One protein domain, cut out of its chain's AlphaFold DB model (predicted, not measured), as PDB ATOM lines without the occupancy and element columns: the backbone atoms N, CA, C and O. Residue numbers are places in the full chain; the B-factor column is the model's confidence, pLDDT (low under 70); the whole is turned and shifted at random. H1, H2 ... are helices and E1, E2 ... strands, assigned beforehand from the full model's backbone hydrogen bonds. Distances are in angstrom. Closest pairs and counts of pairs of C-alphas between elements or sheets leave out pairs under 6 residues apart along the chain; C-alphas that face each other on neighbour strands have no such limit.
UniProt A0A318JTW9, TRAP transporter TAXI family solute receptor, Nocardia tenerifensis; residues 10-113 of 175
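Overview. This is residues 10 to 113 of the 175 residues of the protein "TRAP transporter TAXI family solute receptor" of Nocardia tenerifensis (UniProt A0A318JTW9). Two pairs of helices form the ends of a compact body, H1 and H4 nearly at right angles at one end, H2 and H3 side by side at the other; the hairpin E1 E2 lies along one side. The printed part has 104 residues, mostly helix by class: four named helices, then two antiparallel strands. The radius of gyration of the C-alphas is 13.7 A; the spans are 37 by 30 by 19 A.

Arrangement. Start with H1, residues 10 to 20, which touches H4, residues 79 to 88, about perpendicular at 78 degrees; closest are C-alphas Ser 20 and Ala 84, 5.5 A. H2, residues 36 to 45, touches H3, residues 60 to 72, at a shallow tilt of 19 degrees, the same way; closest are C-alphas Val 40 and Leu 65, 6.0 A. In hairpin E1, residues 93 to 97, and E2, residues 108 to 112, find N 95 and O 110 within hydrogen-bond range, 2.9 A. Every O i to N i+4 pair is within range in H1 and H2, 7 of 9 in H3, 3 of 6 in H4.

Along the chain. Find C-alpha 10 at (179.171, 104.229, 200.386); H1 runs 15.1 A. H3 runs 18.1 A. E2 ends at C-alpha 112, (171.464, 97.298, 195.815).

Size, cuts and confidence. The printed part has no cut; links H1 to H2 and H2 to H3 are long. No printed residue is under 70 in pLDDT.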
ATOM      1  N   THR A  10     180.311 103.318 200.190       96.19
ATOM      2  CA  THR A  10     179.171 104.229 200.386       96.19
ATOM      3  C   THR A  10     179.414 105.572 199.703       96.19
ATOM      4  O   THR A  10     178.535 106.028 198.982       96.19
ATOM      5  N   GLU A  11     180.604 106.161 199.845       96.31
ATOM      6  CA  GLU A  11     180.942 107.429 199.185       96.31
ATOM      7  C   GLU A  11     180.910 107.311 197.662       96.31
ATOM      8  O   GLU A  11     180.313 108.149 196.986       96.31
ATOM      9  N   VAL A  12     181.481 106.234 197.122       95.75
ATOM     10  CA  VAL A  12     181.453 105.970 195.678       95.75
ATOM     11  C   VAL A  12     180.012 105.836 195.171       95.75
ATOM     12  O   VAL A  12     179.670 106.378 194.120       95.75
ATOM     13  N   ILE A  13     179.151 105.126 195.904       96.50
ATOM     14  CA  ILE A  13     177.738 104.957 195.540       96.50
ATOM     15  C   ILE A  13     176.980 106.283 195.665       96.50
ATOM     16  O   ILE A  13     176.231 106.624 194.754       96.50
ATOM     17  N   ALA A  14     177.206 107.052 196.732       96.81
ATOM     18  CA  ALA A  14     176.579 108.353 196.952       96.81
ATOM     19  C   ALA A  14     176.857 109.312 195.788       96.81
ATOM     20  O   ALA A  14     175.931 109.886 195.222       96.81
ATOM     21  N   GLN A  15     178.123 109.416 195.369       96.00
ATOM     22  CA  GLN A  15     178.520 110.237 194.223       96.00
ATOM     23  C   GLN A  15     177.806 109.803 192.937       96.00
ATOM     24  O   GLN A  15     177.278 110.648 192.218       96.00
ATOM     25  N   ARG A  16     177.721 108.493 192.673       96.44
ATOM     26  CA  ARG A  16     177.037 107.952 191.486       96.44
ATOM     27  C   ARG A  16     175.534 108.227 191.492       96.44
ATOM     28  O   ARG A  16     174.989 108.516 190.433       96.44
ATOM     29  N   VAL A  17     174.875 108.139 192.651       97.19
ATOM     30  CA  VAL A  17     173.442 108.456 192.799       97.19
ATOM     31  C   VAL A  17     173.183 109.950 192.589       97.19
ATOM     32  O   VAL A  17     172.226 110.327 191.922       97.19
ATOM     33  N   LEU A  18     174.041 110.817 193.126       96.81
ATOM     34  CA  LEU A  18     173.922 112.264 192.928       96.81
ATOM     35  C   LEU A  18     174.108 112.637 191.451       96.81
ATOM     36  O   LEU A  18     173.267 113.320 190.873       96.81
ATOM     37  N   GLN A  19     175.155 112.109 190.817       96.75
ATOM     38  CA  GLN A  19     175.433 112.340 189.400       96.75
ATOM     39  C   GLN A  19     174.329 111.791 188.492       96.75
ATOM     40  O   GLN A  19     173.963 112.437 187.511       96.75
ATOM     41  N   SER A  20     173.758 110.623 188.809       96.88
ATOM     42  CA  SER A  20     172.640 110.067 188.039       96.88
ATOM     43  C   SER A  20     171.353 110.880 188.183       96.88
ATOM     44  O   SER A  20     170.537 110.878 187.264       96.88
ATOM     45  N   ALA A  21     171.195 111.610 189.290       96.00
ATOM     46  CA  ALA A  21     170.134 112.589 189.494       96.00
ATOM     47  C   ALA A  21     170.438 113.968 188.868       96.00
ATOM     48  O   ALA A  21     169.631 114.885 189.003       96.00
ATOM     49  N   GLY A  22     171.576 114.129 188.182       95.88
ATOM     50  CA  GLY A  22     171.980 115.385 187.544       95.88
ATOM     51  C   GLY A  22     172.599 116.414 188.492       95.88
ATOM     52  O   GLY A  22     172.750 117.566 188.097       95.88
ATOM     53  N   LEU A  23     172.956 116.016 189.716       96.75
ATOM     54  CA  LEU A  23     173.620 116.874 190.696       96.75
ATOM     55  C   LEU A  23     175.139 116.731 190.598       96.75
ATOM     56  O   LEU A  23     175.666 115.624 190.464       96.75
ATOM     57  N   ASN A  24     175.851 117.843 190.743       94.81
ATOM     58  CA  ASN A  24     177.289 117.862 190.951       94.81
ATOM     59  C   ASN A  24     177.613 117.726 192.455       94.81
ATOM     60  O   ASN A  24     177.349 118.662 193.216       94.81
ATOM     61  N   PRO A  25     178.229 116.612 192.906       91.88
ATOM     62  CA  PRO A  25     178.558 116.401 194.317       91.88
ATOM     63  C   PRO A  25     179.500 117.453 194.921       91.88
ATOM     64  O   PRO A  25     179.520 117.606 196.139       91.88
ATOM     65  N   ASP A  26     180.270 118.158 194.086       91.00
ATOM     66  CA  ASP A  26     181.277 119.125 194.535       91.00
ATOM     67  C   ASP A  26     180.732 120.557 194.667       91.00
ATOM     68  O   ASP A  26     181.349 121.383 195.338       91.00
ATOM     69  N   SER A  27     179.598 120.873 194.028       95.19
ATOM     70  CA  SER A  27     179.036 122.236 194.014       95.19
ATOM     71  C   SER A  27     177.591 122.334 194.476       95.19
ATOM     72  O   SER A  27     177.211 123.352 195.049       95.19
ATOM     73  N   ASP A  28     176.781 121.302 194.246       96.25
ATOM     74  CA  ASP A  28     175.328 121.389 194.438       96.25
ATOM     75  C   ASP A  28     174.906 120.934 195.839       96.25
ATOM     76  O   ASP A  28     173.748 121.085 196.232       96.25
ATOM     77  N   ILE A  29     175.843 120.375 196.610       94.94
ATOM     78  CA  ILE A  29     175.613 119.897 197.970       94.94
ATOM     79  C   ILE A  29     176.721 120.362 198.919       94.94
ATOM     80  O   ILE A  29     177.890 120.459 198.558       94.94
ATOM     81  N   SER A  30     176.365 120.558 200.189       95.31
ATOM     82  CA  SER A  30     177.345 120.615 201.277       95.31
ATOM     83  C   SER A  30     177.638 119.189 201.747       95.31
ATOM     84  O   SER A  30     176.936 118.635 202.607       95.31
ATOM     85  N   ALA A  31     178.609 118.546 201.092       94.62
ATOM     86  CA  ALA A  31     179.000 117.169 201.369       94.62
ATOM     87  C   ALA A  31     179.830 117.064 202.659       94.62
ATOM     88  O   ALA A  31     180.817 117.772 202.850       94.62
ATOM     89  N   GLN A  32     179.451 116.132 203.530       96.06
ATOM     90  CA  GLN A  32     180.177 115.774 204.745       96.06
ATOM     91  C   GLN A  32     180.620 114.312 204.638       96.06
ATOM     92  O   GLN A  32     179.811 113.422 204.389       96.06
ATOM     93  N   ARG A  33     181.913 114.046 204.817       96.19
ATOM     94  CA  ARG A  33     182.484 112.696 204.683       96.19
ATOM     95  C   ARG A  33     182.675 112.092 206.066       96.19
ATOM     96  O   ARG A  33     183.729 112.260 206.680       96.19
ATOM     97  N   LEU A  34     181.631 111.457 206.585       96.69
ATOM     98  CA  LEU A  34     181.543 111.029 207.982       96.69
ATOM     99  C   LEU A  34     181.332 109.519 208.091       96.69
ATOM    100  O   LEU A  34     180.697 108.903 207.237       96.69
ATOM    101  N   ASP A  35     181.835 108.926 209.174       96.50
ATOM    102  CA  ASP A  35     181.463 107.562 209.548       96.50
ATOM    103  C   ASP A  35     179.973 107.467 209.925       96.50
ATOM    104  O   ASP A  35     179.287 108.479 210.106       96.50
ATOM    105  N   LEU A  36     179.452 106.238 210.005       96.19
ATOM    106  CA  LEU A  36     178.033 106.009 210.273       96.19
ATOM    107  C   LEU A  36     177.603 106.584 211.627       96.19
ATOM    108  O   LEU A  36     176.519 107.152 211.708       96.19
ATOM    109  N   THR A  37     178.435 106.470 212.664       96.75
ATOM    110  CA  THR A  37     178.107 106.964 214.008       96.75
ATOM    111  C   THR A  37     177.917 108.477 213.988       96.75
ATOM    112  O   THR A  37     176.833 108.956 214.306       96.75
ATOM    113  N   LYS A  38     178.906 109.228 213.492       97.50
ATOM    114  CA  LYS A  38     178.820 110.693 213.380       97.50
ATOM    115  C   LYS A  38     177.707 111.145 212.445       97.50
ATOM    116  O   LYS A  38     177.090 112.180 212.670       97.50
ATOM    117  N   THR A  39     177.462 110.381 211.383       97.62
ATOM    118  CA  THR A  39     176.361 110.655 210.459       97.62
ATOM    119  C   THR A  39     175.013 110.536 211.163       97.62
ATOM    120  O   THR A  39     174.181 111.422 211.015       97.62
ATOM    121  N   VAL A  40     174.797 109.466 211.932       97.62
ATOM    122  CA  VAL A  40     173.553 109.243 212.682       97.62
ATOM    123  C   VAL A  40     173.362 110.308 213.758       97.62
ATOM    124  O   VAL A  40     172.257 110.833 213.874       97.62
ATOM    125  N   ASP A  41     174.416 110.668 214.490       97.38
ATOM    126  CA  ASP A  41     174.354 111.738 215.492       97.38
ATOM    127  C   ASP A  41     173.961 113.076 214.848       97.38
ATOM    128  O   ASP A  41     173.002 113.709 215.287       97.38
ATOM    129  N   GLY A  42     174.595 113.431 213.725       97.31
ATOM    130  CA  GLY A  42     174.261 114.640 212.968       97.31
ATOM    131  C   GLY A  42     172.846 114.635 212.368       97.31
ATOM    132  O   GLY A  42     172.202 115.675 212.249       97.31
ATOM    133  N   MET A  43     172.317 113.466 211.990       97.88
ATOM    134  CA  MET A  43     170.916 113.345 211.555       97.88
ATOM    135  C   MET A  43     169.942 113.560 212.725       97.88
ATOM    136  O   MET A  43     168.841 114.070 212.527       97.88
ATOM    137  N   LYS A  44     170.318 113.154 213.946       96.31
ATOM    138  CA  LYS A  44     169.486 113.298 215.153       96.31
ATOM    139  C   LYS A  44     169.470 114.730 215.684       96.31
ATOM    140  O   LYS A  44     168.420 115.176 216.147       96.31
ATOM    141  N   ASP A  45     170.606 115.422 215.648       95.25
ATOM    142  CA  ASP A  45     170.731 116.806 216.124       95.25
ATOM    143  C   ASP A  45     170.379 117.863 215.057       95.25
ATOM    144  O   ASP A  45     170.161 119.028 215.393       95.25
ATOM    145  N   GLY A  46     170.245 117.446 213.794       95.19
ATOM    146  CA  GLY A  46     169.865 118.301 212.673       95.19
ATOM    147  C   GLY A  46     171.039 118.996 211.982       95.19
ATOM    148  O   GLY A  46     170.810 119.828 211.108       95.19
ATOM    149  N   SER A  47     172.289 118.669 212.320       96.50
ATOM    150  CA  SER A  47     173.463 119.158 211.591       96.50
ATOM    151  C   SER A  47     173.639 118.484 210.222       96.50
ATOM    152  O   SER A  47     174.442 118.942 209.406       96.50
ATOM    153  N   ILE A  48     172.954 117.361 209.976       97.50
ATOM    154  CA  ILE A  48     172.931 116.635 208.702       97.50
ATOM    155  C   ILE A  48     171.478 116.440 208.256       97.50
ATOM    156  O   ILE A  48     170.705 115.762 208.921       97.50
ATOM    157  N   ASP A  49     171.132 116.963 207.076       96.12
ATOM    158  CA  ASP A  49     169.764 116.856 206.533       96.12
ATOM    159  C   ASP A  49     169.468 115.510 205.852       96.12
ATOM    160  O   ASP A  49     168.319 115.091 205.720       96.12
ATOM    161  N   ALA A  50     170.509 114.851 205.342       97.19
ATOM    162  CA  ALA A  50     170.405 113.605 204.592       97.19
ATOM    163  C   ALA A  50     171.701 112.802 204.689       97.19
ATOM    164  O   ALA A  50     172.791 113.376 204.769       97.19
ATOM    165  N   MET A  51     171.588 111.479 204.607       96.88
ATOM    166  CA  MET A  51     172.725 110.567 204.614       96.88
ATOM    167  C   MET A  51     172.610 109.494 203.535       96.88
ATOM    168  O   MET A  51     171.525 108.984 203.262       96.88
ATOM    169  N   PHE A  52     173.755 109.102 202.984       97.44
ATOM    170  CA  PHE A  52     173.905 107.867 202.226       97.44
ATOM    171  C   PHE A  52     174.468 106.764 203.119       97.44
ATOM    172  O   PHE A  52     175.345 107.003 203.950       97.44
ATOM    173  N   PHE A  53     173.994 105.539 202.913       96.38
ATOM    174  CA  PHE A  53     174.573 104.351 203.523       96.38
ATOM    175  C   PHE A  53     174.372 103.138 202.618       96.38
ATOM    176  O   PHE A  53     173.259 102.870 202.170       96.38
ATOM    177  N   SER A  54     175.452 102.402 202.362       94.75
ATOM    178  CA  SER A  54     175.420 101.111 201.681       94.75
ATOM    179  C   SER A  54     175.910 100.037 202.647       94.75
ATOM    180  O   SER A  54     177.073 100.043 203.056       94.75
ATOM    181  N   GLY A  55     175.013  99.134 203.038       91.50
ATOM    182  CA  GLY A  55     175.306  98.074 203.994       91.50
ATOM    183  C   GLY A  55     174.167  97.067 204.118       91.50
ATOM    184  O   GLY A  55     173.084  97.254 203.566       91.50
ATOM    185  N   GLY A  56     174.438  95.977 204.836       90.62
ATOM    186  CA  GLY A  56     173.466  94.912 205.074       90.62
ATOM    187  C   GLY A  56     172.318  95.342 205.989       90.62
ATOM    188  O   GLY A  56     172.445  96.265 206.795       90.62
ATOM    189  N   LEU A  57     171.193  94.637 205.872       92.38
ATOM    190  CA  LEU A  57     170.003  94.884 206.680       92.38
ATOM    191  C   LEU A  57     169.866  93.850 207.817       92.38
ATOM    192  O   LEU A  57     170.055  92.653 207.575       92.38
ATOM    193  N   PRO A  58     169.478  94.277 209.034       93.38
ATOM    194  CA  PRO A  58     169.504  95.652 209.519       93.38
ATOM    195  C   PRO A  58     170.948  96.082 209.840       93.38
ATOM    196  O   PRO A  58     171.851  95.264 210.005       93.38
ATOM    197  N   THR A  59     171.148  97.388 209.987       93.06
ATOM    198  CA  THR A  59     172.406  97.972 210.470       93.06
ATOM    199  C   THR A  59     172.124  98.741 211.762       93.06
ATOM    200  O   THR A  59     171.228  99.589 211.738       93.06
ATOM    201  N   PRO A  60     172.886  98.518 212.856       92.94
ATOM    202  CA  PRO A  60     172.609  99.117 214.166       92.94
ATOM    203  C   PRO A  60     172.441 100.641 214.161       92.94
ATOM    204  O   PRO A  60     171.478 101.136 214.733       92.94
ATOM    205  N   GLY A  61     173.318 101.387 213.477       94.94
ATOM    206  CA  GLY A  61     173.219 102.854 213.407       94.94
ATOM    207  C   GLY A  61     171.939 103.337 212.715       94.94
ATOM    208  O   GLY A  61     171.281 104.259 213.185       94.94
ATOM    209  N   THR A  62     171.525 102.669 211.636       96.06
ATOM    210  CA  THR A  62     170.258 102.968 210.955       96.06
ATOM    211  C   THR A  62     169.059 102.609 211.833       96.06
ATOM    212  O   THR A  62     168.102 103.375 211.900       96.06
ATOM    213  N   THR A  63     169.113 101.482 212.554       96.12
ATOM    214  CA  THR A  63     168.075 101.102 213.527       96.12
ATOM    215  C   THR A  63     167.930 102.153 214.622       96.12
ATOM    216  O   THR A  63     166.812 102.559 214.938       96.12
ATOM    217  N   ASP A  64     169.045 102.627 215.169       96.56
ATOM    218  CA  ASP A  64     169.082 103.667 216.193       96.56
ATOM    219  C   ASP A  64     168.496 105.000 215.688       96.56
ATOM    220  O   ASP A  64     167.648 105.603 216.355       96.56
ATOM    221  N   LEU A  65     168.851 105.419 214.466       97.44
ATOM    222  CA  LEU A  65     168.282 106.612 213.835       97.44
ATOM    223  C   LEU A  65     166.756 106.521 213.701       97.44
ATOM    224  O   LEU A  65     166.053 107.408 214.182       97.44
ATOM    225  N   PHE A  66     166.235 105.452 213.091       96.94
ATOM    226  CA  PHE A  66     164.789 105.294 212.882       96.94
ATOM    227  C   PHE A  66     164.020 105.112 214.195       96.94
ATOM    228  O   PHE A  66     162.904 105.610 214.325       96.94
ATOM    229  N   THR A  67     164.627 104.483 215.202       96.00
ATOM    230  CA  THR A  67     164.020 104.361 216.538       96.00
ATOM    231  C   THR A  67     163.916 105.717 217.240       96.00
ATOM    232  O   THR A  67     162.904 106.012 217.880       96.00
ATOM    233  N   THR A  68     164.948 106.557 217.110       95.38
ATOM    234  CA  THR A  68     165.031 107.863 217.780       95.38
ATOM    235  C   THR A  68     164.204 108.931 217.065       95.38
ATOM    236  O   THR A  68     163.425 109.645 217.697       95.38
ATOM    237  N   ALA A  69     164.374 109.051 215.748       94.38
ATOM    238  CA  ALA A  69     163.785 110.118 214.945       94.38
ATOM    239  C   ALA A  69     162.378 109.779 214.426       94.38
ATOM    240  O   ALA A  69     161.617 110.699 214.129       94.38
ATOM    241  N   LYS A  70     162.011 108.490 214.365       91.19
ATOM    242  CA  LYS A  70     160.689 108.001 213.945       91.19
ATOM    243  C   LYS A  70     160.246 108.614 212.609       91.19
ATOM    244  O   LYS A  70     160.915 108.439 211.599       91.19
ATOM    245  N   ASP A  71     159.139 109.346 212.613       90.81
ATOM    246  CA  ASP A  71     158.497 110.003 211.475       90.81
ATOM    247  C   ASP A  71     159.244 111.247 210.963       90.81
ATOM    248  O   ASP A  71     158.903 111.776 209.906       90.81
ATOM    249  N   LYS A  72     160.297 111.693 211.659       94.00
ATOM    250  CA  LYS A  72     161.150 112.808 211.213       94.00
ATOM    251  C   LYS A  72     162.152 112.417 210.129       94.00
ATOM    252  O   LYS A  72     162.780 113.294 209.543       94.00
ATOM    253  N   VAL A  73     162.325 111.122 209.867       96.81
ATOM    254  CA  VAL A  73     163.227 110.604 208.834       96.81
ATOM    255  C   VAL A  73     162.496 109.608 207.944       96.81
ATOM    256  O   VAL A  73     161.562 108.927 208.361       96.81
ATOM    257  N   ARG A  74     162.928 109.512 206.688       97.44
ATOM    258  CA  ARG A  74     162.394 108.548 205.722       97.44
ATOM    259  C   ARG A  74     163.465 108.140 204.725       97.44
ATOM    260  O   ARG A  74     164.370 108.918 204.434       97.44
ATOM    261  N   PHE A  75     163.318 106.951 204.154       97.81
ATOM    262  CA  PHE A  75     164.076 106.575 202.966       97.81
ATOM    263  C   PHE A  75     163.537 107.305 201.728       97.81
ATOM    264  O   PHE A  75     162.342 107.604 201.634       97.81
ATOM    265  N   LEU A  76     164.432 107.592 200.784       97.19
ATOM    266  CA  LEU A  76     164.088 108.100 199.458       97.19
ATOM    267  C   LEU A  76     164.132 106.943 198.458       97.19
ATOM    268  O   LEU A  76     165.046 106.124 198.517       97.19
ATOM    269  N   ASP A  77     163.147 106.888 197.561       97.31
ATOM    270  CA  ASP A  77     163.147 105.938 196.449       97.31
ATOM    271  C   ASP A  77     164.258 106.318 195.464       97.31
ATOM    272  O   ASP A  77     164.318 107.460 195.009       97.31
ATOM    273  N   LEU A  78     165.152 105.369 195.180       96.62
ATOM    274  CA  LEU A  78     166.292 105.559 194.279       96.62
ATOM    275  C   LEU A  78     166.112 104.850 192.931       96.62
ATOM    276  O   LEU A  78     167.037 104.807 192.126       96.62
ATOM    277  N   THR A  79     164.966 104.215 192.679       96.00
ATOM    278  CA  THR A  79     164.809 103.335 191.510       96.00
ATOM    279  C   THR A  79     164.846 104.080 190.176       96.00
ATOM    280  O   THR A  79     165.318 103.513 189.188       96.00
ATOM    281  N   ASP A  80     164.491 105.366 190.153       97.56
ATOM    282  CA  ASP A  80     164.601 106.225 188.966       97.56
ATOM    283  C   ASP A  80     166.060 106.439 188.524       97.56
ATOM    284  O   ASP A  80     166.344 106.652 187.344       97.56
ATOM    285  N   GLN A  81     167.014 106.326 189.450       97.81
ATOM    286  CA  GLN A  81     168.446 106.471 189.192       97.81
ATOM    287  C   GLN A  81     169.084 105.176 188.667       97.81
ATOM    288  O   GLN A  81     170.184 105.211 188.101       97.81
ATOM    289  N   LEU A  82     168.409 104.029 188.804       97.69
ATOM    290  CA  LEU A  82     168.956 102.715 188.459       97.69
ATOM    291  C   LEU A  82     169.405 102.601 186.991       97.69
ATOM    292  O   LEU A  82     170.505 102.088 186.766       97.69
ATOM    293  N   PRO A  83     168.652 103.082 185.977       97.69
ATOM    294  CA  PRO A  83     169.087 102.991 184.582       97.69
ATOM    295  C   PRO A  83     170.414 103.708 184.318       97.69
ATOM    296  O   PRO A  83     171.258 103.201 183.582       97.69
ATOM    297  N   ALA A  84     170.624 104.876 184.930       97.25
ATOM    298  CA  ALA A  84     171.869 105.626 184.806       97.25
ATOM    299  C   ALA A  84     173.009 104.955 185.586       97.25
ATOM    300  O   ALA A  84     174.117 104.835 185.065       97.25
ATOM    301  N   MET A  85     172.735 104.432 186.782       96.12
ATOM    302  CA  MET A  85     173.729 103.683 187.555       96.12
ATOM    303  C   MET A  85     174.173 102.396 186.848       96.12
ATOM    304  O   MET A  85     175.363 102.087 186.847       96.12
ATOM    305  N   ARG A  86     173.265 101.692 186.157       96.12
ATOM    306  CA  ARG A  86     173.594 100.497 185.359       96.12
ATOM    307  C   ARG A  86     174.520 100.772 184.177       96.12
ATOM    308  O   ARG A  86     175.269  99.881 183.789       96.12
ATOM    309  N   LYS A  87     174.521 101.997 183.635       95.38
ATOM    310  CA  LYS A  87     175.505 102.417 182.619       95.38
ATOM    311  C   LYS A  87     176.918 102.517 183.195       95.38
ATOM    312  O   LYS A  87     177.877 102.302 182.467       95.38
ATOM    313  N   VAL A  88     177.041 102.843 184.485       92.38
ATOM    314  CA  VAL A  88     178.327 102.888 185.196       92.38
ATOM    315  C   VAL A  88     178.779 101.484 185.581       92.38
ATOM    316  O   VAL A  88     179.955 101.154 185.451       92.38
ATOM    317  N   SER A  89     177.861 100.654 186.077       91.38
ATOM    318  CA  SER A  89     178.162  99.263 186.394       91.38
ATOM    319  C   SER A  89     176.909  98.386 186.348       91.38
ATOM    320  O   SER A  89     175.926  98.711 187.018       91.38
ATOM    321  N   PRO A  90     176.928  97.252 185.625       91.81
ATOM    322  CA  PRO A  90     175.749  96.401 185.471       91.81
ATOM    323  C   PRO A  90     175.344  95.677 186.763       91.81
ATOM    324  O   PRO A  90     174.236  95.157 186.825       91.81
ATOM    325  N   VAL A  91     176.199  95.673 187.795       92.12
ATOM    326  CA  VAL A  91     175.940  94.992 189.076       92.12
ATOM    327  C   VAL A  91     174.907  95.697 189.958       92.12
ATOM    328  O   VAL A  91     174.538  95.178 191.006       92.12
ATOM    329  N   TYR A  92     174.469  96.903 189.586       95.50
ATOM    330  CA  TYR A  92     173.407  97.587 190.312       95.50
ATOM    331  C   TYR A  92     172.045  96.974 189.990       95.50
ATOM    332  O   TYR A  92     171.647  96.849 188.825       95.50
ATOM    333  N   GLU A  93     171.288  96.667 191.035       95.19
ATOM    334  CA  GLU A  93     169.954  96.086 190.934       95.19
ATOM    335  C   GLU A  93     168.936  96.881 191.747       95.19
ATOM    336  O   GLU A  93     169.286  97.625 192.663       95.19
ATOM    337  N   ALA A  94     167.658  96.737 191.397       97.19
ATOM    338  CA  ALA A  94     166.584  97.241 192.239       97.19
ATOM    339  C   ALA A  94     166.500  96.376 193.498       97.19
ATOM    340  O   ALA A  94     166.587  95.153 193.423       97.19
ATOM    341  N   GLY A  95     166.293  97.011 194.643       96.19
ATOM    342  CA  GLY A  95     166.057  96.317 195.897       96.19
ATOM    343  C   GLY A  95     164.954  96.971 196.707       96.19
ATOM    344  O   GLY A  95     164.471  98.061 196.392       96.19
ATOM    345  N   THR A  96     164.590  96.295 197.787       97.06
ATOM    346  CA  THR A  96     163.567  96.747 198.722       97.06
ATOM    347  C   THR A  96     164.104  96.618 200.136       97.06
ATOM    348  O   THR A  96     164.684  95.594 200.490       97.06
ATOM    349  N   ILE A  97     163.895  97.650 200.948       97.38
ATOM    350  CA  ILE A  97     164.046  97.611 202.398       97.38
ATOM    351  C   ILE A  97     162.661  97.269 202.963       97.38
ATOM    352  O   ILE A  97     161.770  98.124 202.902       97.38
ATOM    353  N   PRO A  98     162.446  96.049 203.494       96.94
ATOM    354  CA  PRO A  98     161.155  95.673 204.055       96.94
ATOM    355  C   PRO A  98     160.771  96.590 205.212       96.94
ATOM    356  O   PRO A  98     161.621  96.901 206.054       96.94
ATOM    357  N   ALA A  99     159.494  96.956 205.310       97.00
ATOM    358  CA  ALA A  99     158.986  97.873 206.324       97.00
ATOM    359  C   ALA A  99     159.347  97.430 207.752       97.00
ATOM    360  O   ALA A  99     159.774  98.230 208.588       97.00
ATOM    361  N   ALA A 100     159.270  96.119 207.993       95.94
ATOM    362  CA  ALA A 100     159.589  95.487 209.267       95.94
ATOM    363  C   ALA A 100     161.050  95.679 209.720       95.94
ATOM    364  O   ALA A 100     161.332  95.543 210.907       95.94
ATOM    365  N   THR A 101     161.977  96.012 208.814       95.25
ATOM    366  CA  THR A 101     163.413  96.161 209.126       95.25
ATOM    367  C   THR A 101     163.675  97.303 210.106       95.25
ATOM    368  O   THR A 101     164.520  97.178 210.990       95.25
ATOM    369  N   TYR A 102     162.949  98.414 209.944       95.75
ATOM    370  CA  TYR A 102     163.145  99.647 210.716       95.75
ATOM    371  C   TYR A 102     161.830 100.250 211.240       95.75
ATOM    372  O   TYR A 102     161.820 101.393 211.684       95.75
ATOM    373  N   GLY A 103     160.719  99.504 211.186       94.50
ATOM    374  CA  GLY A 103     159.402  99.998 211.609       94.50
ATOM    375  C   GLY A 103     158.840 101.083 210.686       94.50
ATOM    376  O   GLY A 103     158.253 102.054 211.154       94.50
ATOM    377  N   LEU A 104     159.063 100.943 209.378       95.94
ATOM    378  CA  LEU A 104     158.625 101.904 208.366       95.94
ATOM    379  C   LEU A 104     157.109 101.795 208.119       95.94
ATOM    380  O   LEU A 104     156.536 100.720 208.309       95.94
ATOM    381  N   PRO A 105     156.452 102.859 207.620       94.94
ATOM    382  CA  PRO A 105     155.038 102.796 207.242       94.94
ATOM    383  C   PRO A 105     154.770 101.886 206.032       94.94
ATOM    384  O   PRO A 105     153.664 101.376 205.884       94.94
ATOM    385  N   ALA A 106     155.765 101.697 205.162       96.50
ATOM    386  CA  ALA A 106     155.714 100.826 203.992       96.50
ATOM    387  C   ALA A 106     157.134 100.415 203.573       96.50
ATOM    388  O   ALA A 106     158.121 101.008 204.019       96.50
ATOM    389  N   ASP A 107     157.224  99.410 202.704       98.00
ATOM    390  CA  ASP A 107     158.472  99.003 202.064       98.00
ATOM    391  C   ASP A 107     159.092 100.177 201.294       98.00
ATOM    392  O   ASP A 107     158.405 100.888 200.557       98.00
ATOM    393  N   ALA A 108     160.403 100.370 201.442       98.00
ATOM    394  CA  ALA A 108     161.132 101.414 200.731       98.00
ATOM    395  C   ALA A 108     161.930 100.813 199.575       98.00
ATOM    396  O   ALA A 108     162.733  99.899 199.773       98.00
ATOM    397  N   LYS A 109     161.733 101.333 198.364       98.25
ATOM    398  CA  LYS A 109     162.507 100.911 197.195       98.25
ATOM    399  C   LYS A 109     163.869 101.591 197.184       98.25
ATOM    400  O   LYS A 109     164.011 102.739 197.595       98.25
ATOM    401  N   THR A 110     164.880 100.876 196.718       97.81
ATOM    402  CA  THR A 110     166.260 101.356 196.694       97.81
ATOM    403  C   THR A 110     167.057 100.665 195.587       97.81
ATOM    404  O   THR A 110     166.520  99.887 194.797       97.81
ATOM    405  N   ILE A 111     168.354 100.949 195.540       97.56
ATOM    406  CA  ILE A 111     169.328 100.273 194.692       97.56
ATOM    407  C   ILE A 111     170.256  99.446 195.579       97.56
ATOM    408  O   ILE A 111     170.723  99.913 196.619       97.56
ATOM    409  N   VAL A 112     170.542  98.222 195.150       95.19
ATOM    410  CA  VAL A 112     171.464  97.298 195.815       95.19
ATOM    411  C   VAL A 112     172.650  96.975 194.912       95.19
ATOM    412  O   VAL A 112     172.606  97.160 193.695       95.19
ATOM    413  N   VAL A 113     173.732  96.515 195.534       93.19
ATOM    414  CA  VAL A 113     174.944  96.039 194.865       93.19
ATOM    415  C   VAL A 113     175.470  94.810 195.617       93.19
ATOM    416  O   VAL A 113     175.381  94.790 196.850       93.19
TER     417      VAL A 113